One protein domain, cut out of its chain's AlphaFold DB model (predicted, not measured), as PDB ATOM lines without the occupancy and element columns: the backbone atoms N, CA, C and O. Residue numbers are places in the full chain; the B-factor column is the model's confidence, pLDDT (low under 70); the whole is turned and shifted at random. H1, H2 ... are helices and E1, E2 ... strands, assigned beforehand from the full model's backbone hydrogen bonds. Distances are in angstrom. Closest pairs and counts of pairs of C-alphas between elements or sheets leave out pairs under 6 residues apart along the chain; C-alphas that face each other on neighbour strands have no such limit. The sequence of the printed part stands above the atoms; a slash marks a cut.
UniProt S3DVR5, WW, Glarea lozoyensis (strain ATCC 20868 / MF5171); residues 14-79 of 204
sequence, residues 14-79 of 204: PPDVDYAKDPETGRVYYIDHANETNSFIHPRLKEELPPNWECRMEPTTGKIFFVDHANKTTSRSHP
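This is residues 14 to 79 of the 204 residues of the protein "WW" of Glarea lozoyensis (strain ATCC 20868 / MF5171) (UniProt S3DVR5). Two small three-stranded sheets, E1 E2 E3 and E4 E5 E6, make two separate lobes along the longest axis, joined by a linker that holds the one short helix, H1. Each lobe is a meander, each strand the antiparallel neighbour of the one before, and no strand of one sheet meets a strand of the other. The printed part has 66 residues with six named strands and one named helix, in the order E1 E2 E3 H1 E4 E5 E6; the class is mostly strand, though under half of the residues, 30, are in named elements. The whole is only just compact, close to loose, with a radius of gyration of the C-alphas of 12.8 A and spans of 38 by 28 by 16 A.

Find C-alpha 17 at (41.600, 104.061, 69.265); from there E1, residues 17 to 21, runs 13.6 A. E2, residues 28 to 32, comes back over 13.0 A, and E3 is residues 37 to 39. Look next at residues 44 to 47 for H1, with C-alpha 44 at (45.779, 112.774, 67.002). E4, residues 53 to 57, and E5, residues 64 to 68, are each 13.5 A long. E6, residues 73 to 75, ends at C-alpha 75, at (61.565, 118.987, 64.218).

Start in the sheet E1 E2 E3, where E2 is the inner strand. E1 and E2 form a hairpin, antiparallel at 151 degrees; look for N 20 and O 29, 2.8 A apart and within hydrogen-bond range. E2 and E3 form the next hairpin, at 152 degrees, with N 30 and O 39 within hydrogen-bond range at 2.8 A. In the sheet E4 E5 E6, E5 is the inner strand. E4 and E5 are a hairpin at 153 degrees, with N 67 and O 54 within hydrogen-bond range at 2.7 A. E5 and E6 are a hairpin at 150 degrees, with N 66 and O 75 within hydrogen-bond range at 2.7 A. H1 is on this sheet but only grazes it, with residues 45 to 47; the closest C-alphas of H1 and E4 are those of Lys 46 and Cys 55, 6.3 A apart. H1 is not on the sheet E1 E2 E3. H1 is too short for an O i to N i+4 pair, and its one O i to N i+3 pair is not within range. E2 and E5, for instance, are apart.

The C-alphas of Pro 23 and Asn 71, the two farthest apart, are 38.8 A from each other. The printed part has no cut and no long link. The mean pLDDT of the printed part is 70.1; 28 residues are under 70, among them residues 23 to 28, 43 to 49 and 59 to 64.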
ATOM      1  N   PRO A  14      40.197 109.158  69.203       70.12
ATOM      2  CA  PRO A  14      39.348 108.741  68.096       70.12
ATOM      3  C   PRO A  14      38.512 107.507  68.478       70.12
ATOM      4  O   PRO A  14      38.973 106.694  69.279       70.12
ATOM      5  N   PRO A  15      37.314 107.332  67.894       69.31
ATOM      6  CA  PRO A  15      36.396 106.252  68.264       69.31
ATOM      7  C   PRO A  15      36.979 104.842  68.085       69.31
ATOM      8  O   PRO A  15      36.550 103.930  68.781       69.31
ATOM      9  N   ASP A  16      37.965 104.680  67.198       76.56
ATOM     10  CA  ASP A  16      38.619 103.399  66.909       76.56
ATOM     11  C   ASP A  16      39.983 103.242  67.604       76.56
ATOM     12  O   ASP A  16      40.744 102.331  67.277       76.56
ATOM     13  N   VAL A  17      40.328 104.131  68.543       78.06
ATOM     14  CA  VAL A  17      41.600 104.061  69.265       78.06
ATOM     15  C   VAL A  17      41.373 103.961  70.763       78.06
ATOM     16  O   VAL A  17      40.898 104.892  71.406       78.06
ATOM     17  N   ASP A  18      41.822 102.850  71.327       78.12
ATOM     18  CA  ASP A  18      41.923 102.665  72.766       78.12
ATOM     19  C   ASP A  18      43.332 103.000  73.261       78.12
ATOM     20  O   ASP A  18      44.283 103.171  72.493       78.12
ATOM     21  N   TYR A  19      43.496 103.096  74.577       76.81
ATOM     22  CA  TYR A  19      44.811 103.178  75.197       76.81
ATOM     23  C   TYR A  19      44.950 102.122  76.282       76.81
ATOM     24  O   TYR A  19      44.027 101.835  77.041       76.81
ATOM     25  N   ALA A  20      46.146 101.570  76.392       75.12
ATOM     26  CA  ALA A  20      46.502 100.627  77.430       75.12
ATOM     27  C   ALA A  20      47.829 101.036  78.060       75.12
ATOM     28  O   ALA A  20      48.634 101.759  77.474       75.12
ATOM     29  N   LYS A  21      48.052 100.591  79.295       74.31
ATOM     30  CA  LYS A  21      49.350 100.726  79.954       74.31
ATOM     31  C   LYS A  21      50.099  99.418  79.817       74.31
ATOM     32  O   LYS A  21      49.553  98.355  80.099       74.31
ATOM     33  N   ASP A  22      51.345  99.517  79.393       72.69
ATOM     34  CA  ASP A  22      52.274  98.404  79.379       72.69
ATOM     35  C   ASP A  22      52.509  97.941  80.831       72.69
ATOM     36  O   ASP A  22      52.916  98.757  81.665       72.69
ATOM     37  N   PRO A  23      52.222  96.674  81.174       62.97
ATOM     38  CA  PRO A  23      52.415  96.157  82.524       62.97
ATOM     39  C   PRO A  23      53.891  96.067  82.939       62.97
ATOM     40  O   PRO A  23      54.168  96.093  84.137       62.97
ATOM     41  N   GLU A  24      54.835  95.986  81.994       64.44
ATOM     42  CA  GLU A  24      56.269  95.931  82.302       64.44
ATOM     43  C   GLU A  24      56.850  97.321  82.559       64.44
ATOM     44  O   GLU A  24      57.632  97.515  83.491       64.44
ATOM     45  N   THR A  25      56.466  98.306  81.746       66.25
ATOM     46  CA  THR A  25      57.081  99.644  81.789       66.25
ATOM     47  C   THR A  25      56.185 100.722  82.395       66.25
ATOM     48  O   THR A  25      56.653 101.825  82.682       66.25
ATOM     49  N   GLY A  26      54.893 100.446  82.575       64.19
ATOM     50  CA  GLY A  26      53.879 101.420  82.986       64.19
ATOM     51  C   GLY A  26      53.556 102.478  81.923       64.19
ATOM     52  O   GLY A  26      52.769 103.389  82.197       64.19
ATOM     53  N   ARG A  27      54.156 102.398  80.725       67.81
ATOM     54  CA  ARG A  27      53.968 103.378  79.648       67.81
ATOM     55  C   ARG A  27      52.622 103.199  78.967       67.81
ATOM     56  O   ARG A  27      52.194 102.082  78.705       67.81
ATOM     57  N   VAL A  28      51.979 104.313  78.639       69.06
ATOM     58  CA  VAL A  28      50.758 104.299  77.830       69.06
ATOM     59  C   VAL A  28      51.128 104.027  76.373       69.06
ATOM     60  O   VAL A  28      52.022 104.675  75.826       69.06
ATOM     61  N   TYR A  29      50.427 103.090  75.750       74.00
ATOM     62  CA  TYR A  29      50.420 102.870  74.313       74.00
ATOM     63  C   TYR A  29      48.979 102.912  73.810       74.00
ATOM     64  O   TYR A  29      48.042 102.561  74.524       74.00
ATOM     65  N   TYR A  30      48.812 103.383  72.584       81.06
ATOM     66  CA  TYR A  30      47.533 103.497  71.907       81.06
ATOM     67  C   TYR A  30      47.345 102.284  71.002       81.06
ATOM     68  O   TYR A  30      48.284 101.857  70.321       81.06
ATOM     69  N   ILE A  31      46.148 101.717  71.044       80.56
ATOM     70  CA  ILE A  31      45.725 100.552  70.282       80.56
ATOM     71  C   ILE A  31      44.747 101.065  69.239       80.56
ATOM     72  O   ILE A  31      43.610 101.399  69.554       80.56
ATOM     73  N   ASP A  32      45.217 101.164  68.005       77.81
ATOM     74  CA  ASP A  32      44.378 101.480  66.861       77.81
ATOM     75  C   ASP A  32      43.682 100.191  66.407       77.81
ATOM     76  O   ASP A  32      44.318  99.286  65.857       77.81
ATOM     77  N   HIS A  33      42.380 100.103  66.675       75.50
ATOM     78  CA  HIS A  33      41.533  98.975  66.300       75.50
ATOM     79  C   HIS A  33      41.138  98.992  64.818       75.50
ATOM     80  O   HIS A  33      40.779  97.942  64.290       75.50
ATOM     81  N   ALA A  34      41.239 100.134  64.127       71.94
ATOM     82  CA  ALA A  34      40.961 100.229  62.695       71.94
ATOM     83  C   ALA A  34      42.096  99.627  61.851       71.94
ATOM     84  O   ALA A  34      41.839  99.019  60.813       71.94
ATOM     85  N   ASN A  35      43.343  99.775  62.307       70.88
ATOM     86  CA  ASN A  35      44.531  99.257  61.622       70.88
ATOM     87  C   ASN A  35      45.175  98.044  62.320       70.88
ATOM     88  O   ASN A  35      46.201  97.556  61.853       70.88
ATOM     89  N   GLU A  36      44.614  97.584  63.444       75.56
ATOM     90  CA  GLU A  36      45.191  96.547  64.318       75.56
ATOM     91  C   GLU A  36      46.661  96.833  64.691       75.56
ATOM     92  O   GLU A  36      47.492  95.929  64.811       75.56
ATOM     93  N   THR A  37      47.007  98.115  64.873       72.44
ATOM     94  CA  THR A  37      48.375  98.535  65.208       72.44
ATOM     95  C   THR A  37      48.463  99.091  66.618       72.44
ATOM     96  O   THR A  37      47.572  99.782  67.106       72.44
ATOM     97  N   ASN A  38      49.583  98.819  67.285       76.12
ATOM     98  CA  ASN A  38      49.935  99.480  68.533       76.12
ATOM     99  C   ASN A  38      50.942 100.602  68.259       76.12
ATOM    100  O   ASN A  38      51.788 100.534  67.364       76.12
ATOM    101  N   SER A  39      50.824 101.702  68.989       71.56
ATOM    102  CA  SER A  39      51.717 102.844  68.844       71.56
ATOM    103  C   SER A  39      51.875 103.564  70.167       71.56
ATOM    104  O   SER A  39      50.910 103.890  70.839       71.56
ATOM    105  N   PHE A  40      53.107 103.913  70.511       73.94
ATOM    106  CA  PHE A  40      53.387 104.767  71.669       73.94
ATOM    107  C   PHE A  40      53.120 106.259  71.390       73.94
ATOM    108  O   PHE A  40      53.363 107.115  72.234       73.94
ATOM    109  N   ILE A  41      52.642 106.582  70.187       69.38
ATOM    110  CA  ILE A  41      52.342 107.938  69.730       69.38
ATOM    111  C   ILE A  41      50.829 108.114  69.727       69.38
ATOM    112  O   ILE A  41      50.122 107.279  69.167       69.38
ATOM    113  N   HIS A  42      50.354 109.212  70.315       70.50
ATOM    114  CA  HIS A  42      48.934 109.543  70.337       70.50
ATOM    115  C   HIS A  42      48.388 109.677  68.901       70.50
ATOM    116  O   HIS A  42      48.987 110.401  68.104       70.50
ATOM    117  N   PRO A  43      47.255 109.044  68.553       66.56
ATOM    118  CA  PRO A  43      46.718 109.022  67.185       66.56
ATOM    119  C   PRO A  43      46.435 110.420  66.616       66.56
ATOM    120  O   PRO A  43      46.783 110.688  65.471       66.56
ATOM    121  N   ARG A  44      45.942 111.367  67.432       63.41
ATOM    122  CA  ARG A  44      45.779 112.774  67.002       63.41
ATOM    123  C   ARG A  44      47.070 113.433  66.496       63.41
ATOM    124  O   ARG A  44      47.007 114.279  65.616       63.41
ATOM    125  N   LEU A  45      48.242 113.029  67.000       64.88
ATOM    126  CA  LEU A  45      49.532 113.543  66.514       64.88
ATOM    127  C   LEU A  45      49.916 112.983  65.138       64.88
ATOM    128  O   LEU A  45      50.835 113.507  64.521       64.88
ATOM    129  N   LYS A  46      49.269 111.902  64.689       64.88
ATOM    130  CA  LYS A  46      49.441 111.311  63.355       64.88
ATOM    131  C   LYS A  46      48.425 111.869  62.367       64.88
ATOM    132  O   LYS A  46      48.800 112.220  61.254       64.88
ATOM    133  N   GLU A  47      47.160 111.945  62.773       63.56
ATOM    134  CA  GLU A  47      46.055 112.348  61.895       63.56
ATOM    135  C   GLU A  47      46.118 113.823  61.488       63.56
ATOM    136  O   GLU A  47      45.664 114.185  60.405       63.56
ATOM    137  N   GLU A  48      46.727 114.675  62.312       62.56
ATOM    138  CA  GLU A  48      46.829 116.107  62.035       62.56
ATOM    139  C   GLU A  48      48.160 116.542  61.406       62.56
ATOM    140  O   GLU A  48      48.475 117.733  61.365       62.56
ATOM    141  N   LEU A  49      48.958 115.616  60.876       68.25
ATOM    142  CA  LEU A  49      50.198 115.986  60.198       68.25
ATOM    143  C   LEU A  49      49.913 116.560  58.800       68.25
ATOM    144  O   LEU A  49      49.147 115.974  58.033       68.25
ATOM    145  N   PRO A  50      50.536 117.693  58.424       71.75
ATOM    146  CA  PRO A  50      50.496 118.185  57.056       71.75
ATOM    147  C   PRO A  50      51.026 117.135  56.069       71.75
ATOM    148  O   PRO A  50      51.821 116.267  56.440       71.75
ATOM    149  N   PRO A  51      50.658 117.228  54.782       66.31
ATOM    150  CA  PRO A  51      51.211 116.347  53.764       66.31
ATOM    151  C   PRO A  51      52.744 116.418  53.768       66.31
ATOM    152  O   PRO A  51      53.326 117.502  53.818       66.31
ATOM    153  N   ASN A  52      53.385 115.250  53.682       71.06
ATOM    154  CA  ASN A  52      54.837 115.043  53.787       71.06
ATOM    155  C   ASN A  52      55.430 115.158  55.197       71.06
ATOM    156  O   ASN A  52      56.650 115.122  55.323       71.06
ATOM    157  N   TRP A  53      54.618 115.240  56.249       77.69
ATOM    158  CA  TRP A  53      55.101 115.136  57.624       77.69
ATOM    159  C   TRP A  53      54.862 113.738  58.195       77.69
ATOM    160  O   TRP A  53      53.828 113.120  57.960       77.69
ATOM    161  N   GLU A  54      55.819 113.236  58.967       79.50
ATOM    162  CA  GLU A  54      55.739 111.943  59.644       79.50
ATOM    163  C   GLU A  54      56.147 112.110  61.109       79.50
ATOM    164  O   GLU A  54      57.237 112.596  61.397       79.50
ATOM    165  N   CYS A  55      55.308 111.696  62.059       74.94
ATOM    166  CA  CYS A  55      55.728 111.624  63.455       74.94
ATOM    167  C   CYS A  55      56.390 110.273  63.741       74.94
ATOM    168  O   CYS A  55      55.881 109.208  63.378       74.94
ATOM    169  N   ARG A  56      57.505 110.306  64.455       75.56
ATOM    170  CA  ARG A  56      58.216 109.127  64.933       75.56
ATOM    171  C   ARG A  56      58.564 109.265  66.395       75.56
ATOM    172  O   ARG A  56      58.647 110.359  66.935       75.56
ATOM    173  N   MET A  57      58.783 108.124  67.027       67.06
ATOM    174  CA  MET A  57      59.321 108.052  68.373       67.06
ATOM    175  C   MET A  57      60.769 107.590  68.298       67.06
ATOM    176  O   MET A  57      61.090 106.635  67.593       67.06
ATOM    177  N   GLU A  58      61.648 108.273  69.021       70.75
ATOM    178  CA  GLU A  58      63.043 107.882  69.135       70.75
ATOM    179  C   GLU A  58      63.144 106.656  70.054       70.75
ATOM    180  O   GLU A  58      62.731 106.736  71.213       70.75
ATOM    181  N   PRO A  59      63.697 105.524  69.586       56.38
ATOM    182  CA  PRO A  59      63.713 104.278  70.354       56.38
ATOM    183  C   PRO A  59      64.558 104.375  71.632       56.38
ATOM    184  O   PRO A  59      64.266 103.706  72.618       56.38
ATOM    185  N   THR A  60      65.580 105.237  71.640       59.09
ATOM    186  CA  THR A  60      66.507 105.403  72.769       59.09
ATOM    187  C   THR A  60      65.916 106.245  73.896       59.09
ATOM    188  O   THR A  60      66.097 105.930  75.069       59.09
ATOM    189  N   THR A  61      65.221 107.335  73.562       62.38
ATOM    190  CA  THR A  61      64.719 108.301  74.556       62.38
ATOM    191  C   THR A  61      63.213 108.199  74.779       62.38
ATOM    192  O   THR A  61      62.705 108.722  75.768       62.38
ATOM    193  N   GLY A  62      62.484 107.533  73.878       57.66
ATOM    194  CA  GLY A  62      61.023 107.500  73.860       57.66
ATOM    195  C   GLY A  62      60.382 108.840  73.485       57.66
ATOM    196  O   GLY A  62      59.176 108.999  73.653       57.66
ATOM    197  N   LYS A  63      61.162 109.821  73.014       62.88
ATOM    198  CA  LYS A  63      60.650 111.145  72.643       62.88
ATOM    199  C   LYS A  63      60.053 111.128  71.246       62.88
ATOM    200  O   LYS A  63      60.592 110.493  70.343       62.88
ATOM    201  N   ILE A  64      58.961 111.860  71.066       67.38
ATOM    202  CA  ILE A  64      58.331 112.040  69.759       67.38
ATOM    203  C   ILE A  64      59.075 113.147  69.006       67.38
ATOM    204  O   ILE A  64      59.431 114.173  69.582       67.38
ATOM    205  N   PHE A  65      59.322 112.926  67.723       71.06
ATOM    206  CA  PHE A  65      59.866 113.892  66.784       71.06
ATOM    207  C   PHE A  65      59.088 113.820  65.469       71.06
ATOM    208  O   PHE A  65      58.469 112.813  65.139       71.06
ATOM    209  N   PHE A  66      59.116 114.904  64.715       78.75
ATOM    210  CA  PHE A  66      58.399 115.093  63.467       78.75
ATOM    211  C   PHE A  66      59.404 115.219  62.327       78.75
ATOM    212  O   PHE A  66      60.412 115.909  62.446       78.75
ATOM    213  N   VAL A  67      59.153 114.531  61.226       76.88
ATOM    214  CA  VAL A  67      60.020 114.468  60.053       76.88
ATOM    215  C   VAL A  67      59.277 115.102  58.892       76.88
ATOM    216  O   VAL A  67      58.250 114.586  58.464       76.88
ATOM    217  N   ASP A  68      59.802 116.206  58.384       77.50
ATOM    218  CA  ASP A  68      59.351 116.834  57.151       77.50
ATOM    219  C   ASP A  68      60.104 116.202  55.972       77.50
ATOM    220  O   ASP A  68      61.306 116.393  55.774       77.50
ATOM    221  N   HIS A  69      59.391 115.428  55.160       77.00
ATOM    222  CA  HIS A  69      59.923 114.783  53.966       77.00
ATOM    223  C   HIS A  69      60.047 115.722  52.767       77.00
ATOM    224  O   HIS A  69      60.778 115.366  51.837       77.00
ATOM    225  N   ALA A  70      59.374 116.877  52.772       70.56
ATOM    226  CA  ALA A  70      59.487 117.886  51.724       70.56
ATOM    227  C   ALA A  70      60.805 118.659  51.858       70.56
ATOM    228  O   ALA A  70      61.533 118.801  50.877       70.56
ATOM    229  N   ASN A  71      61.153 119.067  53.083       70.56
ATOM    230  CA  ASN A  71      62.391 119.801  53.369       70.56
ATOM    231  C   ASN A  71      63.538 118.916  53.885       70.56
ATOM    232  O   ASN A  71      64.646 119.405  54.093       70.56
ATOM    233  N   LYS A  72      63.289 117.613  54.091       72.19
ATOM    234  CA  LYS A  72      64.226 116.666  54.730       72.19
ATOM    235  C   LYS A  72      64.727 117.167  56.088       72.19
ATOM    236  O   LYS A  72      65.871 116.918  56.464       72.19
ATOM    237  N   THR A  73      63.869 117.862  56.826       60.94
ATOM    238  CA  THR A  73      64.167 118.395  58.154       60.94
ATOM    239  C   THR A  73      63.453 117.584  59.223       60.94
ATOM    240  O   THR A  73      62.419 116.963  58.996       60.94
ATOM    241  N   THR A  74      64.026 117.561  60.420       71.00
ATOM    242  CA  THR A  74      63.420 116.914  61.584       71.00
ATOM    243  C   THR A  74      63.194 117.964  62.657       71.00
ATOM    244  O   THR A  74      64.134 118.658  63.034       71.00
ATOM    245  N   SER A  75      61.970 118.067  63.159       65.81
ATOM    246  CA  SER A  75      61.565 118.987  64.218       65.81
ATOM    247  C   SER A  75      61.120 118.211  65.451       65.81
ATOM    248  O   SER A  75      60.572 117.119  65.348       65.81
ATOM    249  N   ARG A  76      61.325 118.764  66.645       70.00
ATOM    250  CA  ARG A  76      60.763 118.198  67.884       70.00
ATOM    251  C   ARG A  76      59.344 118.696  68.172       70.00
ATOM    252  O   ARG A  76      58.692 118.168  69.065       70.00
ATOM    253  N   SER A  77      58.865 119.652  67.381       61.81
ATOM    254  CA  SER A  77      57.588 120.339  67.580       61.81
ATOM    255  C   SER A  77      56.621 120.021  66.444       61.81
ATOM    256  O   SER A  77      57.028 119.938  65.281       61.81
ATOM    257  N   HIS A  78      55.339 119.839  66.778       62.50
ATOM    258  CA  HIS A  78      54.310 119.511  65.794       62.50
ATOM    259  C   HIS A  78      54.145 120.683  64.807       62.50
ATOM    260  O   HIS A  78      54.016 121.828  65.238       62.50
ATOM    261  N   PRO A  79      54.089 120.452  63.489       59.88
ATOM    262  CA  PRO A  79      53.944 121.525  62.495       59.88
ATOM    263  C   PRO A  79      52.640 122.330  62.638       59.88
ATOM    264  O   PRO A  79      52.594 123.503  62.280       59.88
TER     265      PRO A  79